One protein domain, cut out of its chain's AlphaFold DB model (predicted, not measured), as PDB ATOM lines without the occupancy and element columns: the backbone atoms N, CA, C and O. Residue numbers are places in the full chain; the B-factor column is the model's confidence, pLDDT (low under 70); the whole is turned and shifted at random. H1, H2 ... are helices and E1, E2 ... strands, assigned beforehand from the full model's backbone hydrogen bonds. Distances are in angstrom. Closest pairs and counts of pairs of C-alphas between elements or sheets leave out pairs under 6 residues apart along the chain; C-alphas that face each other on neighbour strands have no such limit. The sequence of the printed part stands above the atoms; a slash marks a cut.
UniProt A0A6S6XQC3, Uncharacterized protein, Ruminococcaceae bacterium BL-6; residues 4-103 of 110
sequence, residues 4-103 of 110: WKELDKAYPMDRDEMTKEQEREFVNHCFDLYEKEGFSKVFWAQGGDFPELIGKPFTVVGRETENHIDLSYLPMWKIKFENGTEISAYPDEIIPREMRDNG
ATOM      1  N   TRP A   4      34.174  35.461 -60.953       91.12
ATOM      2  CA  TRP A   4      32.929  34.725 -60.696       91.12
ATOM      3  C   TRP A   4      32.711  33.575 -61.682       91.12
ATOM      4  O   TRP A   4      32.388  32.468 -61.279       91.12
ATOM      5  N   LYS A   5      33.029  33.769 -62.970       89.44
ATOM      6  CA  LYS A   5      32.992  32.662 -63.948       89.44
ATOM      7  C   LYS A   5      34.002  31.558 -63.636       89.44
ATOM      8  O   LYS A   5      33.841  30.424 -64.080       89.44
ATOM      9  N   GLU A   6      35.092  31.898 -62.954       89.81
ATOM     10  CA  GLU A   6      36.091  30.924 -62.512       89.81
ATOM     11  C   GLU A   6      35.614  30.152 -61.287       89.81
ATOM     12  O   GLU A   6      35.843  28.944 -61.239       89.81
ATOM     13  N   LEU A   7      34.898  30.811 -60.370       92.44
ATOM     14  CA  LEU A   7      34.173  30.160 -59.280       92.44
ATOM     15  C   LEU A   7      33.158  29.148 -59.837       92.44
ATOM     16  O   LEU A   7      33.269  27.965 -59.523       92.44
ATOM     17  N   ASP A   8      32.277  29.564 -60.752       91.31
ATOM     18  CA  ASP A   8      31.263  28.684 -61.364       91.31
ATOM     19  C   ASP A   8      31.891  27.468 -62.061       91.31
ATOM     20  O   ASP A   8      31.364  26.358 -62.050       91.31
ATOM     21  N   LYS A   9      33.056  27.662 -62.689       92.38
ATOM     22  CA  LYS A   9      33.788  26.577 -63.348       92.38
ATOM     23  C   LYS A   9      34.458  25.633 -62.345       92.38
ATOM     24  O   LYS A   9      34.590  24.445 -62.643       92.38
ATOM     25  N   ALA A  10      34.950  26.158 -61.225       91.56
ATOM     26  CA  ALA A  10      35.600  25.375 -60.179       91.56
ATOM     27  C   ALA A  10      34.588  24.539 -59.382       91.56
ATOM     28  O   ALA A  10      34.911  23.418 -58.990       91.56
ATOM     29  N   TYR A  11      33.368  25.054 -59.221       93.56
ATOM     30  CA  TYR A  11      32.288  24.438 -58.453       93.56
ATOM     31  C   TYR A  11      31.013  24.323 -59.312       93.56
ATOM     32  O   TYR A  11      30.065  25.072 -59.109       93.56
ATOM     33  N   PRO A  12      30.980  23.411 -60.304       92.44
ATOM     34  CA  PRO A  12      29.885  23.318 -61.276       92.44
ATOM     35  C   PRO A  12      28.631  22.584 -60.761       92.44
ATOM     36  O   PRO A  12      27.757  22.261 -61.563       92.44
ATOM     37  N   MET A  13      28.580  22.251 -59.471       92.44
ATOM     38  CA  MET A  13      27.480  21.548 -58.806       92.44
ATOM     39  C   MET A  13      26.756  22.474 -57.833       92.44
ATOM     40  O   MET A  13      27.340  23.448 -57.351       92.44
ATOM     41  N   ASP A  14      25.514  22.131 -57.507       92.75
ATOM     42  CA  ASP A  14      24.769  22.841 -56.472       92.75
ATOM     43  C   ASP A  14      25.402  22.607 -55.090       92.75
ATOM     44  O   ASP A  14      26.083  21.605 -54.838       92.75
ATOM     45  N   ARG A  15      25.212  23.562 -54.171       93.38
ATOM     46  CA  ARG A  15      25.835  23.518 -52.834       93.38
ATOM     47  C   ARG A  15      25.419  22.290 -52.024       93.38
ATOM     48  O   ARG A  15      26.223  21.782 -51.252       93.38
ATOM     49  N   ASP A  16      24.194  21.805 -52.195       93.25
ATOM     50  CA  ASP A  16      23.671  20.621 -51.504       93.25
ATOM     51  C   ASP A  16      24.273  19.299 -52.013       93.25
ATOM     52  O   ASP A  16      24.220  18.287 -51.311       93.25
ATOM     53  N   GLU A  17      24.901  19.309 -53.192       95.31
ATOM     54  CA  GLU A  17      25.653  18.179 -53.747       95.31
ATOM     55  C   GLU A  17      27.124  18.152 -53.286       95.31
ATOM     56  O   GLU A  17      27.829  17.161 -53.506       95.31
ATOM     57  N   MET A  18      27.612  19.222 -52.647       96.06
ATOM     58  CA  MET A  18      28.996  19.333 -52.185       96.06
ATOM     59  C   MET A  18      29.237  18.541 -50.895       96.06
ATOM     60  O   MET A  18      28.387  18.454 -50.005       96.06
ATOM     61  N   THR A  19      30.451  18.004 -50.726       96.44
ATOM     62  CA  THR A  19      30.900  17.631 -49.377       96.44
ATOM     63  C   THR A  19      31.098  18.887 -48.529       96.44
ATOM     64  O   THR A  19      31.331  19.977 -49.051       96.44
ATOM     65  N   LYS A  20      31.099  18.742 -47.199       95.62
ATOM     66  CA  LYS A  20      31.354  19.874 -46.293       95.62
ATOM     67  C   LYS A  20      32.695  20.553 -46.565       95.62
ATOM     68  O   LYS A  20      32.813  21.766 -46.446       95.62
ATOM     69  N   GLU A  21      33.724  19.784 -46.908       96.25
ATOM     70  CA  GLU A  21      35.038  20.323 -47.256       96.25
ATOM     71  C   GLU A  21      34.986  21.149 -48.547       96.25
ATOM     72  O   GLU A  21      35.530  22.248 -48.575       96.25
ATOM     73  N   GLN A  22      34.285  20.669 -49.578       96.06
ATOM     74  CA  GLN A  22      34.104  21.411 -50.830       96.06
ATOM     75  C   GLN A  22      33.296  22.692 -50.617       96.06
ATOM     76  O   GLN A  22      33.681  23.743 -51.123       96.06
ATOM     77  N   GLU A  23      32.224  22.631 -49.824       96.81
ATOM     78  CA  GLU A  23      31.414  23.808 -49.508       96.81
ATOM     79  C   GLU A  23      32.228  24.856 -48.732       96.81
ATOM     80  O   GLU A  23      32.133  26.046 -49.021       96.81
ATOM     81  N   ARG A  24      33.109  24.441 -47.812       97.12
ATOM     82  CA  ARG A  24      34.049  25.360 -47.139       97.12
ATOM     83  C   ARG A  24      35.018  26.020 -48.111       97.12
ATOM     84  O   ARG A  24      35.304  27.207 -47.965       97.12
ATOM     85  N   GLU A  25      35.566  25.274 -49.065       96.69
ATOM     86  CA  GLU A  25      36.446  25.841 -50.094       96.69
ATOM     87  C   GLU A  25      35.689  26.841 -50.975       96.69
ATOM     88  O   GLU A  25      36.178  27.951 -51.188       96.69
ATOM     89  N   PHE A  26      34.475  26.487 -51.404       96.69
ATOM     90  CA  PHE A  26      33.576  27.366 -52.151       96.69
ATOM     91  C   PHE A  26      33.278  28.659 -51.381       96.69
ATOM     92  O   PHE A  26      33.520  29.749 -51.892       96.69
ATOM     93  N   VAL A  27      32.834  28.556 -50.124       97.12
ATOM     94  CA  VAL A  27      32.518  29.707 -49.263       97.12
ATOM     95  C   VAL A  27      33.744  30.601 -49.054       97.12
ATOM     96  O   VAL A  27      33.624  31.823 -49.126       97.12
ATOM     97  N   ASN A  28      34.931  30.028 -48.835       96.81
ATOM     98  CA  ASN A  28      36.165  30.811 -48.710       96.81
ATOM     99  C   ASN A  28      36.518  31.547 -50.005       96.81
ATOM    100  O   ASN A  28      36.915  32.710 -49.952       96.81
ATOM    101  N   HIS A  29      36.327  30.909 -51.159       96.44
ATOM    102  CA  HIS A  29      36.524  31.569 -52.442       96.44
ATOM    103  C   HIS A  29      35.509  32.713 -52.627       96.44
ATOM    104  O   HIS A  29      35.908  33.812 -53.005       96.44
ATOM    105  N   CYS A  30      34.234  32.522 -52.261       97.25
ATOM    106  CA  CYS A  30      33.235  33.598 -52.256       97.25
ATOM    107  C   CYS A  30      33.656  34.778 -51.369       97.25
ATOM    108  O   CYS A  30      33.583  35.922 -51.813       97.25
ATOM    109  N   PHE A  31      34.131  34.516 -50.144       97.94
ATOM    110  CA  PHE A  31      34.647  35.561 -49.254       97.94
ATOM    111  C   PHE A  31      35.747  36.388 -49.926       97.94
ATOM    112  O   PHE A  31      35.674  37.616 -49.923       97.94
ATOM    113  N   ASP A  32      36.740  35.728 -50.525       97.12
ATOM    114  CA  ASP A  32      37.869  36.400 -51.173       97.12
ATOM    115  C   ASP A  32      37.427  37.260 -52.369       97.12
ATOM    116  O   ASP A  32      37.978  38.340 -52.601       97.12
ATOM    117  N   LEU A  33      36.428  36.803 -53.136       97.12
ATOM    118  CA  LEU A  33      35.885  37.564 -54.263       97.12
ATOM    119  C   LEU A  33      35.121  38.802 -53.800       97.12
ATOM    120  O   LEU A  33      35.404  39.895 -54.290       97.12
ATOM    121  N   TYR A  34      34.214  38.653 -52.837       97.62
ATOM    122  CA  TYR A  34      33.445  39.774 -52.300       97.62
ATOM    123  C   TYR A  34      34.333  40.806 -51.594       97.62
ATOM    124  O   TYR A  34      34.205  42.003 -51.838       97.62
ATOM    125  N   GLU A  35      35.301  40.369 -50.787       97.50
ATOM    126  CA  GLU A  35      36.244  41.279 -50.120       97.50
ATOM    127  C   GLU A  35      37.095  42.073 -51.117       97.50
ATOM    128  O   GLU A  35      37.443  43.227 -50.862       97.50
ATOM    129  N   LYS A  36      37.409  41.478 -52.272       96.00
ATOM    130  CA  LYS A  36      38.122  42.154 -53.358       96.00
ATOM    131  C   LYS A  36      37.256  43.176 -54.097       96.00
ATOM    132  O   LYS A  36      37.806  44.153 -54.604       96.00
ATOM    133  N   GLU A  37      35.946  42.951 -54.193       95.19
ATOM    134  CA  GLU A  37      35.003  43.956 -54.709       95.19
ATOM    135  C   GLU A  37      34.906  45.162 -53.772       95.19
ATOM    136  O   GLU A  37      34.823  46.297 -54.238       95.19
ATOM    137  N   GLY A  38      35.001  44.910 -52.467       96.88
ATOM    138  CA  GLY A  38      34.913  45.924 -51.430       96.88
ATOM    139  C   GLY A  38      33.513  46.025 -50.832       96.88
ATOM    140  O   GLY A  38      32.511  45.634 -51.429       96.88
ATOM    141  N   PHE A  39      33.468  46.556 -49.615       98.12
ATOM    142  CA  PHE A  39      32.238  46.724 -48.856       98.12
ATOM    143  C   PHE A  39      31.618  48.096 -49.101       98.12
ATOM    144  O   PHE A  39      32.327  49.086 -49.292       98.12
ATOM    145  N   SER A  40      30.294  48.144 -49.025       98.00
ATOM    146  CA  SER A  40      29.523  49.375 -49.008       98.00
ATOM    147  C   SER A  40      29.895  50.231 -47.799       98.00
ATOM    148  O   SER A  40      30.217  49.719 -46.725       98.00
ATOM    149  N   LYS A  41      29.800  51.551 -47.948       97.00
ATOM    150  CA  LYS A  41      29.916  52.502 -46.835       97.00
ATOM    151  C   LYS A  41      28.736  52.443 -45.876       97.00
ATOM    152  O   LYS A  41      28.884  52.857 -44.729       97.00
ATOM    153  N   VAL A  42      27.577  51.978 -46.342       96.88
ATOM    154  CA  VAL A  42      26.320  51.973 -45.588       96.88
ATOM    155  C   VAL A  42      25.584  50.649 -45.718       96.88
ATOM    156  O   VAL A  42      25.661  49.978 -46.747       96.88
ATOM    157  N   PHE A  43      24.871  50.269 -44.664       97.19
ATOM    158  CA  PHE A  43      24.093  49.036 -44.623       97.19
ATOM    159  C   PHE A  43      22.784  49.169 -45.409       97.19
ATOM    160  O   PHE A  43      22.155  50.234 -45.418       97.19
ATOM    161  N   TRP A  44      22.338  48.077 -46.015       96.94
ATOM    162  CA  TRP A  44      21.009  47.937 -46.601       96.94
ATOM    163  C   TRP A  44      20.497  46.520 -46.357       96.94
ATOM    164  O   TRP A  44      21.293  45.620 -46.153       96.94
ATOM    165  N   ALA A  45      19.184  46.319 -46.407       94.19
ATOM    166  CA  ALA A  45      18.599  44.987 -46.381       94.19
ATOM    167  C   ALA A  45      17.317  44.961 -47.210       94.19
ATOM    168  O   ALA A  45      16.500  45.893 -47.156       94.19
ATOM    169  N   GLN A  46      17.119  43.875 -47.954       85.06
ATOM    170  CA  GLN A  46      15.864  43.627 -48.643       85.06
ATOM    171  C   GLN A  46      14.822  43.124 -47.630       85.06
ATOM    172  O   GLN A  46      15.095  42.254 -46.816       85.06
ATOM    173  N   GLY A  47      13.599  43.660 -47.669       74.12
ATOM    174  CA  GLY A  47      12.500  43.154 -46.831       74.12
ATOM    175  C   GLY A  47      12.347  43.811 -45.457       74.12
ATOM    176  O   GLY A  47      11.396  43.490 -44.746       74.12
ATOM    177  N   GLY A  48      13.182  44.801 -45.128       67.88
ATOM    178  CA  GLY A  48      12.979  45.656 -43.957       67.88
ATOM    179  C   GLY A  48      13.448  45.055 -42.637       67.88
ATOM    180  O   GLY A  48      12.967  45.495 -41.595       67.88
ATOM    181  N   ASP A  49      14.373  44.094 -42.669       79.38
ATOM    182  CA  ASP A  49      15.150  43.720 -41.490       79.38
ATOM    183  C   ASP A  49      16.040  44.896 -41.064       79.38
ATOM    184  O   ASP A  49      16.586  45.623 -41.895       79.38
ATOM    185  N   PHE A  50      16.127  45.124 -39.750       87.69
ATOM    186  CA  PHE A  50      16.838  46.258 -39.142       87.69
ATOM    187  C   PHE A  50      16.580  47.605 -39.851       87.69
ATOM    188  O   PHE A  50      17.527  48.293 -40.254       87.69
ATOM    189  N   PRO A  51      15.310  48.020 -40.022       91.75
ATOM    190  CA  PRO A  51      14.969  49.187 -40.833       91.75
ATOM    191  C   PRO A  51      15.598  50.482 -40.295       91.75
ATOM    192  O   PRO A  51      15.844  51.422 -41.047       91.75
ATOM    193  N   GLU A  52      15.901  50.537 -38.998       93.56
ATOM    194  CA  GLU A  52      16.601  51.642 -38.344       93.56
ATOM    195  C   GLU A  52      18.098  51.744 -38.686       93.56
ATOM    196  O   GLU A  52      18.703  52.801 -38.470       93.56
ATOM    197  N   LEU A  53      18.696  50.665 -39.199       95.06
ATOM    198  CA  LEU A  53      20.112  50.576 -39.564       95.06
ATOM    199  C   LEU A  53      20.351  50.810 -41.062       95.06
ATOM    200  O   LEU A  53      21.487  51.069 -41.458       95.06
ATOM    201  N   ILE A  54      19.305  50.777 -41.895       95.06
ATOM    202  CA  ILE A  54      19.421  51.059 -43.331       95.06
ATOM    203  C   ILE A  54      19.983  52.473 -43.549       95.06
ATOM    204  O   ILE A  54      19.552  53.451 -42.931       95.06
ATOM    205  N   GLY A  55      20.977  52.576 -44.430       94.94
ATOM    206  CA  GLY A  55      21.699  53.811 -44.737       94.94
ATOM    207  C   GLY A  55      22.678  54.255 -43.645       94.94
ATOM    208  O   GLY A  55      23.282  55.319 -43.772       94.94
ATOM    209  N   LYS A  56      22.847  53.488 -42.558       96.25
ATOM    210  CA  LYS A  56      23.832  53.803 -41.515       96.25
ATOM    211  C   LYS A  56      25.213  53.275 -41.889       96.25
ATOM    212  O   LYS A  56      25.310  52.172 -42.432       96.25
ATOM    213  N   PRO A  57      26.279  54.025 -41.562       97.44
ATOM    214  CA  PRO A  57      27.631  53.544 -41.749       97.44
ATOM    215  C   PRO A  57      27.943  52.402 -40.787       97.44
ATOM    216  O   PRO A  57      27.464  52.368 -39.647       97.44
ATOM    217  N   PHE A  58      28.786  51.487 -41.245       97.88
ATOM    218  CA  PHE A  58      29.260  50.361 -40.457       97.88
ATOM    219  C   PHE A  58      30.756  50.138 -40.679       97.88
ATOM    220  O   PHE A  58      31.374  50.678 -41.595       97.88
ATOM    221  N   THR A  59      31.343  49.313 -39.821       98.25
ATOM    222  CA  THR A  59      32.681  48.754 -40.018       98.25
ATOM    223  C   THR A  59      32.598  47.235 -40.033       98.25
ATOM    224  O   THR A  59      31.851  46.646 -39.251       98.25
ATOM    225  N   VAL A  60      33.349  46.590 -40.924       98.31
ATOM    226  CA  VAL A  60      33.461  45.128 -40.946       98.31
ATOM    227  C   VAL A  60      34.413  44.695 -39.837       98.31
ATOM    228  O   VAL A  60      35.564  45.126 -39.793       98.31
ATOM    229  N   VAL A  61      33.930  43.843 -38.935       98.06
ATOM    230  CA  VAL A  61      34.718  43.270 -37.834       98.06
ATOM    231  C   VAL A  61      35.493  42.044 -38.318       98.06
ATOM    232  O   VAL A  61      36.642  41.841 -37.929       98.06
ATOM    233  N   GLY A  62      34.873  41.231 -39.174       97.88
ATOM    234  CA  GLY A  62      35.485  40.046 -39.768       97.88
ATOM    235  C   GLY A  62      34.452  39.099 -40.375       97.88
ATOM    236  O   GLY A  62      33.249  39.343 -40.299       97.88
ATOM    237  N   ARG A  63      34.935  38.006 -40.971       98.19
ATOM    238  CA  ARG A  63      34.094  36.921 -41.496       98.19
ATOM    239  C   ARG A  63      33.363  36.216 -40.350       98.19
ATOM    240  O   ARG A  63      33.966  35.960 -39.303       98.19
ATOM    241  N   GLU A  64      32.095  35.876 -40.551       97.75
ATOM    242  CA  GLU A  64      31.431  34.894 -39.693       97.75
ATOM    243  C   GLU A  64      31.990  33.489 -39.945       97.75
ATOM    244  O   GLU A  64      32.629  33.214 -40.962       97.75
ATOM    245  N   THR A  65      31.777  32.591 -38.984       94.94
ATOM    246  CA  THR A  65      32.313  31.224 -39.029       94.94
ATOM    247  C   THR A  65      31.252  30.196 -38.656       94.94
ATOM    248  O   THR A  65      30.263  30.518 -37.991       94.94
ATOM    249  N   GLU A  66      31.518  28.931 -38.987       93.25
ATOM    250  CA  GLU A  66      30.663  27.777 -38.653       93.25
ATOM    251  C   GLU A  66      30.418  27.581 -37.142       93.25
ATOM    252  O   GLU A  66      29.585  26.774 -36.740       93.25
ATOM    253  N   ASN A  67      31.127  28.315 -36.276       91.31
ATOM    254  CA  ASN A  67      30.878  28.292 -34.833       91.31
ATOM    255  C   ASN A  67      29.547  28.956 -34.445       91.31
ATOM    256  O   ASN A  67      29.044  28.712 -33.345       91.31
ATOM    257  N   HIS A  68      29.016  29.839 -35.294       86.50
ATOM    258  CA  HIS A  68      27.831  30.652 -35.000       86.50
ATOM    259  C   HIS A  68      26.762  30.584 -36.090       86.50
ATOM    260  O   HIS A  68      25.583  30.729 -35.780       86.50
ATOM    261  N   ILE A  69      27.170  30.341 -37.335       93.19
ATOM    262  CA  ILE A  69      26.312  30.352 -38.519       93.19
ATOM    263  C   ILE A  69      26.413  28.988 -39.201       93.19
ATOM    264  O   ILE A  69      27.507  28.438 -39.304       93.19
ATOM    265  N   ASP A  70      25.294  28.418 -39.651       95.12
ATOM    266  CA  ASP A  70      25.350  27.186 -40.445       95.12
ATOM    267  C   ASP A  70      26.098  27.448 -41.761       95.12
ATOM    268  O   ASP A  70      25.937  28.508 -42.368       95.12
ATOM    269  N   LEU A  71      26.914  26.489 -42.205       96.00
ATOM    270  CA  LEU A  71      27.730  26.630 -43.412       96.00
ATOM    271  C   LEU A  71      26.892  27.039 -44.635       96.00
ATOM    272  O   LEU A  71      27.346  27.867 -45.426       96.00
ATOM    273  N   SER A  72      25.651  26.553 -44.731       94.25
ATOM    274  CA  SER A  72      24.719  26.874 -45.820       94.25
ATOM    275  C   SER A  72      24.317  28.354 -45.893       94.25
ATOM    276  O   SER A  72      23.999  28.837 -46.978       94.25
ATOM    277  N   TYR A  73      24.395  29.097 -44.782       95.12
ATOM    278  CA  TYR A  73      24.141  30.543 -44.744       95.12
ATOM    279  C   TYR A  73      25.394  31.384 -45.015       95.12
ATOM    280  O   TYR A  73      25.287  32.577 -45.273       95.12
ATOM    281  N   LEU A  74      26.595  30.805 -44.980       97.44
ATOM    282  CA  LEU A  74      27.809  31.538 -45.341       97.44
ATOM    283  C   LEU A  74      27.908  31.719 -46.874       97.44
ATOM    284  O   LEU A  74      27.402  30.869 -47.620       97.44
ATOM    285  N   PRO A  75      28.577  32.783 -47.369       97.75
ATOM    286  CA  PRO A  75      29.361  33.778 -46.623       97.75
ATOM    287  C   PRO A  75      28.520  34.872 -45.944       97.75
ATOM    288  O   PRO A  75      27.551  35.364 -46.509       97.75
ATOM    289  N   MET A  76      28.951  35.292 -44.751       98.25
ATOM    290  CA  MET A  76      28.430  36.455 -44.019       98.25
ATOM    291  C   MET A  76      29.572  37.154 -43.276       98.25
ATOM    292  O   MET A  76      30.566  36.517 -42.910       98.25
ATOM    293  N   TRP A  77      29.413  38.441 -42.979       98.50
ATOM    294  CA  TRP A  77      30.368  39.205 -42.175       98.50
ATOM    295  C   TRP A  77      29.713  39.754 -40.926       98.50
ATOM    296  O   TRP A  77      28.581  40.226 -40.950       98.50
ATOM    297  N   LYS A  78      30.470  39.766 -39.833       98.19
ATOM    298  CA  LYS A  78      30.107  40.538 -38.654       98.19
ATOM    299  C   LYS A  78      30.403  42.005 -38.924       98.19
ATOM    300  O   LYS A  78      31.557  42.363 -39.178       98.19
ATOM    301  N   ILE A  79      29.387  42.847 -38.825       98.38
ATOM    302  CA  ILE A  79      29.513  44.298 -38.955       98.38
ATOM    303  C   ILE A  79      29.150  44.991 -37.649       98.38
ATOM    304  O   ILE A  79      28.390  44.463 -36.838       98.38
ATOM    305  N   LYS A  80      29.707  46.185 -37.451       98.50
ATOM    306  CA  LYS A  80      29.485  47.017 -36.272       98.50
ATOM    307  C   LYS A  80      29.099  48.434 -36.662       98.50
ATOM    308  O   LYS A  80      29.825  49.090 -37.410       98.50
ATOM    309  N   PHE A  81      28.005  48.914 -36.086       98.19
ATOM    310  CA  PHE A  81      27.511  50.278 -36.248       98.19
ATOM    311  C   PHE A  81      28.075  51.215 -35.173       98.19
ATOM    312  O   PHE A  81      28.545  50.779 -34.119       98.19
ATOM    313  N   GLU A  82      27.992  52.528 -35.405       96.31
ATOM    314  CA  GLU A  82      28.498  53.550 -34.470       96.31
ATOM    315  C   GLU A  82      27.849  53.488 -33.079       96.31
ATOM    316  O   GLU A  82      28.494  53.782 -32.074       96.31
ATOM    317  N   ASN A  83      26.584  53.065 -33.001       94.00
ATOM    318  CA  ASN A  83      25.867  52.881 -31.735       94.00
ATOM    319  C   ASN A  83      26.327  51.636 -30.947       94.00
ATOM    320  O   ASN A  83      25.806  51.373 -29.864       94.00
ATOM    321  N   GLY A  84      27.289  50.878 -31.478       96.56
ATOM    322  CA  GLY A  84      27.830  49.667 -30.876       96.56
ATOM    323  C   GLY A  84      27.067  48.388 -31.219       96.56
ATOM    324  O   GLY A  84      27.533  47.323 -30.819       96.56
ATOM    325  N   THR A  85      25.952  48.467 -31.953       97.00
ATOM    326  CA  THR A  85      25.215  47.291 -32.435       97.00
ATOM    327  C   THR A  85      26.092  46.469 -33.374       97.00
ATOM    328  O   THR A  85      26.746  47.022 -34.259       97.00
ATOM    329  N   GLU A  86      26.073  45.150 -33.192       97.31
ATOM    330  CA  GLU A  86      26.747  44.182 -34.057       97.31
ATOM    331  C   GLU A  86      25.720  43.205 -34.627       97.31
ATOM    332  O   GLU A  86      24.887  42.686 -33.881       97.31
ATOM    333  N   ILE A  87      25.789  42.961 -35.935       96.38
ATOM    334  CA  ILE A  87      24.955  41.979 -36.639       96.38
ATOM    335  C   ILE A  87      25.811  41.189 -37.630       96.38
ATOM    336  O   ILE A  87      26.899  41.631 -38.012       96.38
ATOM    337  N   SER A  88      25.311  40.032 -38.050       97.12
ATOM    338  CA  SER A  88      25.843  39.304 -39.199       97.12
ATOM    339  C   SER A  88      25.106  39.782 -40.449       97.12
ATOM    340  O   SER A  88      23.881  39.849 -40.421       97.12
ATOM    341  N   ALA A  89      25.840  40.109 -41.509       97.25
ATOM    342  CA  ALA A  89      25.290  40.636 -42.752       97.25
ATOM    343  C   ALA A  89      25.704  39.792 -43.966       97.25
ATOM    344  O   ALA A  89      26.852  39.334 -44.056       97.25
ATOM    345  N   TYR A  90      24.765  39.595 -44.883       97.31
ATOM    346  CA  TYR A  90      24.929  38.888 -46.151       97.31
ATOM    347  C   TYR A  90      25.565  39.772 -47.234       97.31
ATOM    348  O   TYR A  90      25.590  40.998 -47.107       97.31
ATOM    349  N   PRO A  91      26.082  39.185 -48.332       97.62
ATOM    350  CA  PRO A  91      26.640  39.958 -49.435       97.62
ATOM    351  C   PRO A  91      25.671  41.000 -50.015       97.62
ATOM    352  O   PRO A  91      26.077  42.133 -50.256       97.62
ATOM    353  N   ASP A  92      24.397  40.660 -50.191       96.81
ATOM    354  CA  ASP A  92      23.355  41.554 -50.716       96.81
ATOM    355  C   ASP A  92      23.016  42.730 -49.796       96.81
ATOM    356  O   ASP A  92      22.394  43.690 -50.242       96.81
ATOM    357  N   GLU A  93      23.496  42.717 -48.555       97.31
ATOM    358  CA  GLU A  93      23.301  43.788 -47.581       97.31
ATOM    359  C   GLU A  93      24.479  44.773 -47.507       97.31
ATOM    360  O   GLU A  93      24.315  45.925 -47.087       97.31
ATOM    361  N   ILE A  94      25.686  44.327 -47.887       97.75
ATOM    362  CA  ILE A  94      26.931  45.085 -47.667       97.75
ATOM    363  C   ILE A  94      27.905  45.106 -48.848       97.75
ATOM    364  O   ILE A  94      28.949  45.749 -48.738       97.75
ATOM    365  N   ILE A  95      27.617  44.443 -49.968       97.88
ATOM    366  CA  ILE A  95      28.426  44.495 -51.195       97.88
ATOM    367  C   ILE A  95      27.674  45.316 -52.251       97.88
ATOM    368  O   ILE A  95      26.608  44.890 -52.692       97.88
ATOM    369  N   PRO A  96      28.214  46.455 -52.733       97.38
ATOM    370  CA  PRO A  96      27.474  47.373 -53.603       97.38
ATOM    371  C   PRO A  96      26.895  46.742 -54.873       97.38
ATOM    372  O   PRO A  96      25.809  47.121 -55.312       97.38
ATOM    373  N   ARG A  97      27.607  45.788 -55.492       96.38
ATOM    374  CA  ARG A  97      27.102  45.055 -56.663       96.38
ATOM    375  C   ARG A  97      25.861  44.235 -56.309       96.38
ATOM    376  O   ARG A  97      24.834  44.425 -56.945       96.38
ATOM    377  N   GLU A  98      25.951  43.400 -55.277       96.81
ATOM    378  CA  GLU A  98      24.846  42.548 -54.824       96.81
ATOM    379  C   GLU A  98      23.657  43.382 -54.329       96.81
ATOM    380  O   GLU A  98      22.521  43.111 -54.706       96.81
ATOM    381  N   MET A  99      23.902  44.456 -53.572       96.31
ATOM    382  CA  MET A  99      22.857  45.394 -53.141       96.31
ATOM    383  C   MET A  99      22.078  45.943 -54.345       96.31
ATOM    384  O   MET A  99      20.848  45.925 -54.357       96.31
ATOM    385  N   ARG A 100      22.780  46.415 -55.385       96.06
ATOM    386  CA  ARG A 100      22.155  46.939 -56.614       96.06
ATOM    387  C   ARG A 100      21.400  45.857 -57.384       96.06
ATOM    388  O   ARG A 100      20.273  46.106 -57.803       96.06
ATOM    389  N   ASP A 101      21.985  44.669 -57.525       95.81
ATOM    390  CA  ASP A 101      21.355  43.528 -58.204       95.81
ATOM    391  C   ASP A 101      20.064  43.076 -57.484       95.81
ATOM    392  O   ASP A 101      19.130  42.603 -58.134       95.81
ATOM    393  N   ASN A 102      19.962  43.320 -56.170       95.06
ATOM    394  CA  ASN A 102      18.776  43.048 -55.348       95.06
ATOM    395  C   ASN A 102      17.827  44.254 -55.171       95.06
ATOM    396  O   ASN A 102      16.815  44.156 -54.470       95.06
ATOM    397  N   GLY A 103      18.085  45.378 -55.851       94.69
ATOM    398  CA  GLY A 103      17.171  46.525 -55.912       94.69
ATOM    399  C   GLY A 103      17.431  47.635 -54.891       94.69
ATOM    400  O   GLY A 103      16.529  48.420 -54.602       94.69
TER     401      GLY A 103
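This is residues 4 to 103 of the 110 residues of an uncharacterized protein of Ruminococcaceae bacterium BL-6 (UniProt A0A6S6XQC3). At one end of the domain the long helix H2 pairs with short H1 as a helical hairpin, and H2 leads from there toward a small twisted sheet of E1, E2 and E3 at the other end. Short H3 sits near the middle, between the sheet and H4, and loops, residues 38 to 57 and 64 to 76, make much of the rest. The printed part has 100 residues, with four named helices and three named strands in the order H1, H2, E1, E2, E3, H3, H4, and its class is mixed. The antiparallel sheet runs E1, E2, E3; the whole is compact, with a radius of gyration of the C-alphas of 14.1 A and spans of 40 by 29 by 24 A.

Start at H1, residues 4 to 10: it touches H2, residues 20 to 37, at residues 26 to 33 alone, with C-alphas of Leu 7 and His 29 closest at 7.4 A, opposite ways at a shallow tilt of 20 degrees. Next find E1, residues 58 to 63, E2, residues 77 to 81, and E3, residues 86 to 89, a meander, each strand the antiparallel neighbour of the one before. Look for N 61 and O 78 at 2.8 A, and N 79 and O 87 at 2.9 A, both within hydrogen-bond range. H2 is only just not on this sheet, with 4 pairs of C-alphas within 10 A. H3, residues 91 to 94, only grazes it, and touches H4, residues 96 to 101, only at the corner, where C-alphas of Asp 92 and Glu 98 are closest at 4.5 A. In H1, H2 and H4 every O i to N i+4 pair is within hydrogen-bond range; H3 is too short for one.

Find C-alpha 4 at (32.929, 34.725, -60.696), where H1 begins. H2 runs 25.8 A from C-alpha 20 at (31.354, 19.874, -46.293); E1 spans 14.3 A and E2 12.9 A. H4 ends at C-alpha 101, (21.355, 43.528, -58.204).

The C-alphas of Pro 12 and Asn 83, the two farthest apart, are 42.0 A apart. The printed part has no cut; the links H2 to E1 and E1 to E2 are long. Residue 48 is under 70 in pLDDT; the mean of the printed part is 94.9.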